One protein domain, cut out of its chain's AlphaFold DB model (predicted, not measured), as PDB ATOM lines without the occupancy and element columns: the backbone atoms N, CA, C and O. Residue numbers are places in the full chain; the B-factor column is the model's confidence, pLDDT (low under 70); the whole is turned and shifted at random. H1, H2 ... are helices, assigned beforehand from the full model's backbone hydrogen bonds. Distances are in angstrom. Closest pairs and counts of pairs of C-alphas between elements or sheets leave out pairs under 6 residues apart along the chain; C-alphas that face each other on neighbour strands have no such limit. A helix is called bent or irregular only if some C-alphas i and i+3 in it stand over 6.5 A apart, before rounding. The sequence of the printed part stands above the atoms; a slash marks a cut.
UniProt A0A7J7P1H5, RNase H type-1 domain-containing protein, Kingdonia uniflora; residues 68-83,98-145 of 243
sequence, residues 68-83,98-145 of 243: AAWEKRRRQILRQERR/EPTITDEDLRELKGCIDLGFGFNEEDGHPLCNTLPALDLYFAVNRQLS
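Overview. This is residues 68 to 83 and 98 to 145 of the 243 residues of the protein "RNase H type-1 domain-containing protein" of Kingdonia uniflora (UniProt A0A7J7P1H5). Three short helices make a loose cluster, and a longer straight helix, H1, stands to one side of it, beyond the cut in the chain. In the cluster H3 and H4 form a helical hairpin, and H2 comes near the beginning of H4. The printed part has 64 residues with four named helices, in the order H1, H2, H3, H4, and no named strand; its class is all helix. It is only just compact, close to loose, with a radius of gyration of the C-alphas of 12.5 A and spans of 35 by 25 by 22 A.

Along the chain. Find C-alpha 68 at (64.178, -187.586, 9.261); from there H1, residues 68 to 83, runs 22.5 A. After the cut, look for H2 at residues 103 to 114, 16.3 A long, starting at (45.664, -179.362, 5.906). H3, residues 121 to 129, measures 13.8 A and is only just irregular: C-alphas 123 and 126 are 6.6 A apart. H4, residues 134 to 144, runs 15.2 A to C-alpha 144 at (41.491, -157.930, 3.862).

Arrangement. Start at H1: it is close to but not clearly touching H3, about perpendicular at 85 degrees, with closest C-alphas Ile 77 and Asn 129, 7.6 A apart. H1 is apart from H2 and H4. H2 is close to but not clearly touching H4, the closest C-alphas being those of Leu 109 and Leu 134, 6.8 A apart; their tilt of 69.5 degrees, the same way, is steep, only just short of about perpendicular. H2 and H3 are apart. H3 and H4, a hairpin, touch at a steep tilt of 38 degrees, opposite ways; their closest C-alphas, those of Cys 128 and Leu 134, are 5.4 A apart. In H1, H2 and H4 every O i to N i+4 pair is within hydrogen-bond range; in H3 2 of 5 are, beside 2 of 6 O i to N i+3 pairs.

Size, cuts and confidence. The farthest C-alphas, those of Ala 68 and Ser 145, are 39.2 A apart. Residues 84 to 97 are not printed, and C-alphas 83 and 98 are 12.6 A apart across this cut. The link from H2 to H3 is short and that from H3 to H4 tight. The mean pLDDT of the printed part is 84.0; look for values under 70 at residue 83, residues 98 to 99 and residues 143 to 145.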
ATOM      1  N   ALA A  68      64.751-186.779  10.336       78.06
ATOM      2  CA  ALA A  68      64.178-187.586   9.261       78.06
ATOM      3  C   ALA A  68      62.988-186.904   8.570       78.06
ATOM      4  O   ALA A  68      62.840-187.037   7.351       78.06
ATOM      5  N   ALA A  69      62.135-186.201   9.320       78.19
ATOM      6  CA  ALA A  69      61.045-185.409   8.754       78.19
ATOM      7  C   ALA A  69      61.596-184.245   7.920       78.19
ATOM      8  O   ALA A  69      61.210-184.083   6.759       78.19
ATOM      9  N   TRP A  70      62.575-183.518   8.464       79.62
ATOM     10  CA  TRP A  70      63.244-182.429   7.760       79.62
ATOM     11  C   TRP A  70      63.956-182.914   6.492       79.62
ATOM     12  O   TRP A  70      63.788-182.332   5.422       79.62
ATOM     13  N   GLU A  71      64.668-184.040   6.550       83.38
ATOM     14  CA  GLU A  71      65.370-184.600   5.393       83.38
ATOM     15  C   GLU A  71      64.394-185.163   4.335       83.38
ATOM     16  O   GLU A  71      64.645-185.064   3.130       83.38
ATOM     17  N   LYS A  72      63.233-185.706   4.740       83.25
ATOM     18  CA  LYS A  72      62.146-186.067   3.806       83.25
ATOM     19  C   LYS A  72      61.587-184.832   3.102       83.25
ATOM     20  O   LYS A  72      61.465-184.850   1.876       83.25
ATOM     21  N   ARG A  73      61.293-183.768   3.855       80.69
ATOM     22  CA  ARG A  73      60.788-182.500   3.315       80.69
ATOM     23  C   ARG A  73      61.803-181.856   2.373       80.69
ATOM     24  O   ARG A  73      61.453-181.498   1.254       80.69
ATOM     25  N   ARG A  74      63.080-181.814   2.756       82.31
ATOM     26  CA  ARG A  74      64.181-181.319   1.917       82.31
ATOM     27  C   ARG A  74      64.291-182.082   0.597       82.31
ATOM     28  O   ARG A  74      64.419-181.472  -0.462       82.31
ATOM     29  N   ARG A  75      64.187-183.416   0.631       82.38
ATOM     30  CA  ARG A  75      64.155-184.244  -0.587       82.38
ATOM     31  C   ARG A  75      62.918-183.980  -1.442       82.38
ATOM     32  O   ARG A  75      63.018-184.028  -2.666       82.38
ATOM     33  N   GLN A  76      61.765-183.718  -0.833       81.38
ATOM     34  CA  GLN A  76      60.550-183.345  -1.558       81.38
ATOM     35  C   GLN A  76      60.721-182.004  -2.280       81.38
ATOM     36  O   GLN A  76      60.428-181.944  -3.475       81.38
ATOM     37  N   ILE A  77      61.272-180.993  -1.602       80.31
ATOM     38  CA  ILE A  77      61.577-179.672  -2.175       80.31
ATOM     39  C   ILE A  77      62.528-179.819  -3.372       80.31
ATOM     40  O   ILE A  77      62.204-179.387  -4.475       80.31
ATOM     41  N   LEU A  78      63.633-180.556  -3.215       81.25
ATOM     42  CA  LEU A  78      64.601-180.769  -4.301       81.25
ATOM     43  C   LEU A  78      63.987-181.502  -5.512       81.25
ATOM     44  O   LEU A  78      64.327-181.237  -6.668       81.25
ATOM     45  N   ARG A  79      63.054-182.440  -5.275       77.12
ATOM     46  CA  ARG A  79      62.307-183.116  -6.353       77.12
ATOM     47  C   ARG A  79      61.341-182.166  -7.054       77.12
ATOM     48  O   ARG A  79      61.174-182.299  -8.265       77.12
ATOM     49  N   GLN A  80      60.705-181.250  -6.330       73.56
ATOM     50  CA  GLN A  80      59.842-180.224  -6.918       73.56
ATOM     51  C   GLN A  80      60.659-179.245  -7.770       73.56
ATOM     52  O   GLN A  80      60.280-178.998  -8.913       73.56
ATOM     53  N   GLU A  81      61.819-178.790  -7.291       74.81
ATOM     54  CA  GLU A  81      62.722-177.911  -8.051       74.81
ATOM     55  C   GLU A  81      63.198-178.558  -9.357       74.81
ATOM     56  O   GLU A  81      63.125-177.940 -10.419       74.81
ATOM     57  N   ARG A  82      63.593-179.839  -9.320       74.50
ATOM     58  CA  ARG A  82      64.015-180.567 -10.530       74.50
ATOM     59  C   ARG A  82      62.882-180.738 -11.548       74.50
ATOM     60  O   ARG A  82      63.139-180.734 -12.748       74.50
ATOM     61  N   ARG A  83      61.637-180.894 -11.082       63.28
ATOM     62  CA  ARG A  83      60.442-180.960 -11.946       63.28
ATOM     63  C   ARG A  83      60.067-179.587 -12.508       63.28
ATOM     64  O   ARG A  83      59.532-179.521 -13.607       63.28
ATOM     65  N   GLU A  98      49.682-176.759  -9.467       59.47
ATOM     66  CA  GLU A  98      49.464-175.827  -8.363       59.47
ATOM     67  C   GLU A  98      49.788-176.582  -7.068       59.47
ATOM     68  O   GLU A  98      49.264-177.689  -6.878       59.47
ATOM     69  N   PRO A  99      50.697-176.071  -6.218       63.12
ATOM     70  CA  PRO A  99      51.018-176.706  -4.951       63.12
ATOM     71  C   PRO A  99      49.725-176.809  -4.149       63.12
ATOM     72  O   PRO A  99      49.242-175.832  -3.589       63.12
ATOM     73  N   THR A 100      49.128-177.998  -4.148       73.50
ATOM     74  CA  THR A 100      47.880-178.241  -3.441       73.50
ATOM     75  C   THR A 100      48.183-178.069  -1.963       73.50
ATOM     76  O   THR A 100      48.872-178.902  -1.376       73.50
ATOM     77  N   ILE A 101      47.737-176.952  -1.395       84.75
ATOM     78  CA  ILE A 101      47.889-176.667   0.026       84.75
ATOM     79  C   ILE A 101      47.132-177.759   0.773       84.75
ATOM     80  O   ILE A 101      45.934-177.953   0.561       84.75
ATOM     81  N   THR A 102      47.845-178.509   1.606       88.19
ATOM     82  CA  THR A 102      47.249-179.565   2.424       88.19
ATOM     83  C   THR A 102      46.893-179.031   3.809       88.19
ATOM     84  O   THR A 102      47.453-178.036   4.268       88.19
ATOM     85  N   ASP A 103      46.006-179.726   4.523       89.06
ATOM     86  CA  ASP A 103      45.664-179.362   5.906       89.06
ATOM     87  C   ASP A 103      46.880-179.382   6.848       89.06
ATOM     88  O   ASP A 103      46.887-178.680   7.856       89.06
ATOM     89  N   GLU A 104      47.911-180.180   6.545       91.56
ATOM     90  CA  GLU A 104      49.167-180.160   7.304       91.56
ATOM     91  C   GLU A 104      49.918-178.841   7.099       91.56
ATOM     92  O   GLU A 104      50.350-178.242   8.078       91.56
ATOM     93  N   ASP A 105      49.983-178.328   5.865       92.38
ATOM     94  CA  ASP A 105      50.642-177.047   5.579       92.38
ATOM     95  C   ASP A 105      49.931-175.877   6.303       92.38
ATOM     96  O   ASP A 105      50.586-174.948   6.779       92.38
ATOM     97  N   LEU A 106      48.596-175.934   6.444       92.62
ATOM     98  CA  LEU A 106      47.819-174.960   7.229       92.62
ATOM     99  C   LEU A 106      48.104-175.067   8.735       92.62
ATOM    100  O   LEU A 106      48.218-174.042   9.413       92.62
ATOM    101  N   ARG A 107      48.241-176.290   9.270       92.75
ATOM    102  CA  ARG A 107      48.613-176.517  10.678       92.75
ATOM    103  C   ARG A 107      50.028-176.032  10.983       92.75
ATOM    104  O   ARG A 107      50.228-175.422  12.032       92.75
ATOM    105  N   GLU A 108      50.981-176.261  10.082       94.31
ATOM    106  CA  GLU A 108      52.355-175.760  10.206       94.31
ATOM    107  C   GLU A 108      52.382-174.226  10.235       94.31
ATOM    108  O   GLU A 108      52.951-173.638  11.158       94.31
ATOM    109  N   LEU A 109      51.696-173.574   9.287       94.06
ATOM    110  CA  LEU A 109      51.586-172.113   9.246       94.06
ATOM    111  C   LEU A 109      50.936-171.552  10.520       94.06
ATOM    112  O   LEU A 109      51.449-170.593  11.101       94.06
ATOM    113  N   LYS A 110      49.834-172.159  10.982       93.62
ATOM    114  CA  LYS A 110      49.182-171.764  12.237       93.62
ATOM    115  C   LYS A 110      50.133-171.914  13.426       93.62
ATOM    116  O   LYS A 110      50.227-171.002  14.239       93.62
ATOM    117  N   GLY A 111      50.866-173.024  13.504       95.38
ATOM    118  CA  GLY A 111      51.857-173.255  14.553       95.38
ATOM    119  C   GLY A 111      52.956-172.189  14.574       95.38
ATOM    120  O   GLY A 111      53.349-171.742  15.650       95.38
ATOM    121  N   CYS A 112      53.412-171.720  13.408       94.56
ATOM    122  CA  CYS A 112      54.347-170.596  13.332       94.56
ATOM    123  C   CYS A 112      53.746-169.307  13.915       94.56
ATOM    124  O   CYS A 112      54.395-168.629  14.710       94.56
ATOM    125  N   ILE A 113      52.500-168.984  13.574       92.00
ATOM    126  CA  ILE A 113      51.829-167.781  14.087       92.00
ATOM    127  C   ILE A 113      51.606-167.882  15.604       92.00
ATOM    128  O   ILE A 113      51.900-166.932  16.326       92.00
ATOM    129  N   ASP A 114      51.158-169.037  16.103       94.88
ATOM    130  CA  ASP A 114      50.924-169.279  17.535       94.88
ATOM    131  C   ASP A 114      52.217-169.136  18.369       94.88
ATOM    132  O   ASP A 114      52.177-168.713  19.523       94.88
ATOM    133  N   LEU A 115      53.377-169.456  17.782       95.38
ATOM    134  CA  LEU A 115      54.699-169.261  18.395       95.38
ATOM    135  C   LEU A 115      55.188-167.801  18.345       95.38
ATOM    136  O   LEU A 115      56.246-167.493  18.896       95.38
ATOM    137  N   GLY A 116      54.436-166.906  17.699       92.69
ATOM    138  CA  GLY A 116      54.752-165.484  17.569       92.69
ATOM    139  C   GLY A 116      55.590-165.126  16.340       92.69
ATOM    140  O   GLY A 116      56.108-164.010  16.275       92.69
ATOM    141  N   PHE A 117      55.741-166.029  15.362       90.31
ATOM    142  CA  PHE A 117      56.367-165.674  14.087       90.31
ATOM    143  C   PHE A 117      55.396-164.841  13.244       90.31
ATOM    144  O   PHE A 117      54.284-165.268  12.940       90.31
ATOM    145  N   GLY A 118      55.830-163.643  12.854       88.62
ATOM    146  CA  GLY A 118      55.114-162.787  11.913       88.62
ATOM    147  C   GLY A 118      55.718-162.887  10.517       88.62
ATOM    148  O   GLY A 118      56.938-162.945  10.372       88.62
ATOM    149  N   PHE A 119      54.865-162.859   9.495       89.62
ATOM    150  CA  PHE A 119      55.289-162.841   8.100       89.62
ATOM    151  C   PHE A 119      54.859-161.535   7.441       89.62
ATOM    152  O   PHE A 119      53.675-161.190   7.423       89.62
ATOM    153  N   ASN A 120      55.833-160.812   6.903       87.31
ATOM    154  CA  ASN A 120      55.643-159.657   6.038       87.31
ATOM    155  C   ASN A 120      55.867-160.074   4.576       87.31
ATOM    156  O   ASN A 120      56.481-161.095   4.285       87.31
ATOM    157  N   GLU A 121      55.337-159.293   3.647       84.19
ATOM    158  CA  GLU A 121      55.343-159.639   2.224       84.19
ATOM    159  C   GLU A 121      56.749-159.594   1.604       84.19
ATOM    160  O   GLU A 121      57.101-160.430   0.773       84.19
ATOM    161  N   GLU A 122      57.571-158.654   2.075       84.25
ATOM    162  CA  GLU A 122      58.936-158.419   1.601       84.25
ATOM    163  C   GLU A 122      59.890-159.564   1.997       84.25
ATOM    164  O   GLU A 122      60.606-160.091   1.145       84.25
ATOM    165  N   ASP A 123      59.873-160.000   3.269       83.56
ATOM    166  CA  ASP A 123      60.782-161.052   3.763       83.56
ATOM    167  C   ASP A 123      60.153-162.455   3.713       83.56
ATOM    168  O   ASP A 123      60.852-163.464   3.839       83.56
ATOM    169  N   GLY A 124      58.835-162.546   3.521       83.31
ATOM    170  CA  GLY A 124      58.099-163.807   3.532       83.31
ATOM    171  C   GLY A 124      57.953-164.490   2.175       83.31
ATOM    172  O   GLY A 124      57.803-165.709   2.140       83.31
ATOM    173  N   HIS A 125      58.080-163.770   1.056       83.88
ATOM    174  CA  HIS A 125      58.059-164.379  -0.284       83.88
ATOM    175  C   HIS A 125      59.085-165.525  -0.471       83.88
ATOM    176  O   HIS A 125      58.725-166.568  -1.025       83.88
ATOM    177  N   PRO A 126      60.340-165.409   0.015       87.25
ATOM    178  CA  PRO A 126      61.309-166.509   0.000       87.25
ATOM    179  C   PRO A 126      60.886-167.728   0.835       87.25
ATOM    180  O   PRO A 126      61.331-168.848   0.568       87.25
ATOM    181  N   LEU A 127      60.032-167.527   1.843       89.69
ATOM    182  CA  LEU A 127      59.581-168.572   2.760       89.69
ATOM    183  C   LEU A 127      58.427-169.404   2.194       89.69
ATOM    184  O   LEU A 127      58.207-170.503   2.703       89.69
ATOM    185  N   CYS A 128      57.758-168.978   1.115       87.25
ATOM    186  CA  CYS A 128      56.676-169.746   0.479       87.25
ATOM    187  C   CYS A 128      57.123-171.150   0.019       87.25
ATOM    188  O   CYS A 128      56.328-172.087  -0.002       87.25
ATOM    189  N   ASN A 129      58.415-171.339  -0.280       82.94
ATOM    190  CA  ASN A 129      58.976-172.661  -0.600       82.94
ATOM    191  C   ASN A 129      59.092-173.582   0.630       82.94
ATOM    192  O   ASN A 129      59.153-174.805   0.497       82.94
ATOM    193  N   THR A 130      59.168-172.999   1.826       86.31
ATOM    194  CA  THR A 130      59.259-173.726   3.100       86.31
ATOM    195  C   THR A 130      57.879-173.955   3.711       86.31
ATOM    196  O   THR A 130      57.587-175.082   4.112       86.31
ATOM    197  N   LEU A 131      57.029-172.924   3.672       90.50
ATOM    198  CA  LEU A 131      55.656-172.884   4.167       90.50
ATOM    199  C   LEU A 131      54.703-172.644   2.982       90.50
ATOM    200  O   LEU A 131      54.452-171.493   2.629       90.50
ATOM    201  N   PRO A 132      54.150-173.696   2.356       88.25
ATOM    202  CA  PRO A 132      53.335-173.565   1.146       88.25
ATOM    203  C   PRO A 132      52.046-172.774   1.377       88.25
ATOM    204  O   PRO A 132      51.602-172.040   0.502       88.25
ATOM    205  N   ALA A 133      51.473-172.873   2.580       92.94
ATOM    206  CA  ALA A 133      50.294-172.107   2.975       92.94
ATOM    207  C   ALA A 133      50.568-170.601   3.150       92.94
ATOM    208  O   ALA A 133      49.628-169.815   3.270       92.94
ATOM    209  N   LEU A 134      51.835-170.175   3.170       92.81
ATOM    210  CA  LEU A 134      52.188-168.778   3.405       92.81
ATOM    211  C   LEU A 134      51.761-167.861   2.249       92.81
ATOM    212  O   LEU A 134      51.368-166.721   2.483       92.81
ATOM    213  N   ASP A 135      51.760-168.371   1.016       89.12
ATOM    214  CA  ASP A 135      51.267-167.622  -0.145       89.12
ATOM    215  C   ASP A 135      49.761-167.326  -0.019       89.12
ATOM    216  O   ASP A 135      49.309-166.207  -0.265       89.12
ATOM    217  N   LEU A 136      48.992-168.293   0.497       89.75
ATOM    218  CA  LEU A 136      47.577-168.109   0.823       89.75
ATOM    219  C   LEU A 136      47.380-167.075   1.941       89.75
ATOM    220  O   LEU A 136      46.475-166.249   1.849       89.75
ATOM    221  N   TYR A 137      48.232-167.076   2.969       90.75
ATOM    222  CA  TYR A 137      48.200-166.060   4.026       90.75
ATOM    223  C   TYR A 137      48.394-164.644   3.470       90.75
ATOM    224  O   TYR A 137      47.627-163.743   3.814       90.75
ATOM    225  N   PHE A 138      49.349-164.450   2.555       90.38
ATOM    226  CA  PHE A 138      49.518-163.163   1.875       90.38
ATOM    227  C   PHE A 138      48.322-162.822   0.988       90.38
ATOM    228  O   PHE A 138      47.802-161.708   1.069       90.38
ATOM    229  N   ALA A 139      47.826-163.772   0.195       88.69
ATOM    230  CA  ALA A 139      46.670-163.559  -0.671       88.69
ATOM    231  C   ALA A 139      45.417-163.137   0.115       88.69
ATOM    232  O   ALA A 139      44.680-162.253  -0.329       88.69
ATOM    233  N   VAL A 140      45.185-163.736   1.285       85.94
ATOM    234  CA  VAL A 140      44.080-163.377   2.184       85.94
ATOM    235  C   VAL A 140      44.330-162.010   2.821       85.94
ATOM    236  O   VAL A 140      43.464-161.141   2.746       85.94
ATOM    237  N   ASN A 141      45.523-161.743   3.356       83.12
ATOM    238  CA  ASN A 141      45.829-160.448   3.975       83.12
ATOM    239  C   ASN A 141      45.786-159.269   2.986       83.12
ATOM    240  O   ASN A 141      45.407-158.161   3.376       83.12
ATOM    241  N   ARG A 142      46.099-159.498   1.705       81.56
ATOM    242  CA  ARG A 142      45.899-158.512   0.628       81.56
ATOM    243  C   ARG A 142      44.425-158.236   0.348       81.56
ATOM    244  O   ARG A 142      44.091-157.108   0.025       81.56
ATOM    245  N   GLN A 143      43.551-159.236   0.455       67.31
ATOM    246  CA  GLN A 143      42.104-159.066   0.247       67.31
ATOM    247  C   GLN A 143      41.425-158.370   1.430       67.31
ATOM    248  O   GLN A 143      40.459-157.634   1.249       67.31
ATOM    249  N   LEU A 144      41.954-158.580   2.636       60.47
ATOM    250  CA  LEU A 144      41.491-157.930   3.862       60.47
ATOM    251  C   LEU A 144      42.033-156.497   4.014       60.47
ATOM    252  O   LEU A 144      41.489-155.708   4.783       60.47
ATOM    253  N   SER A 145      43.077-156.149   3.257       50.09
ATOM    254  CA  SER A 145      43.579-154.784   3.111       50.09
ATOM    255  C   SER A 145      42.922-154.153   1.877       50.09
ATOM    256  O   SER A 145      43.342-154.458   0.763       50.09
TER     257      SER A 145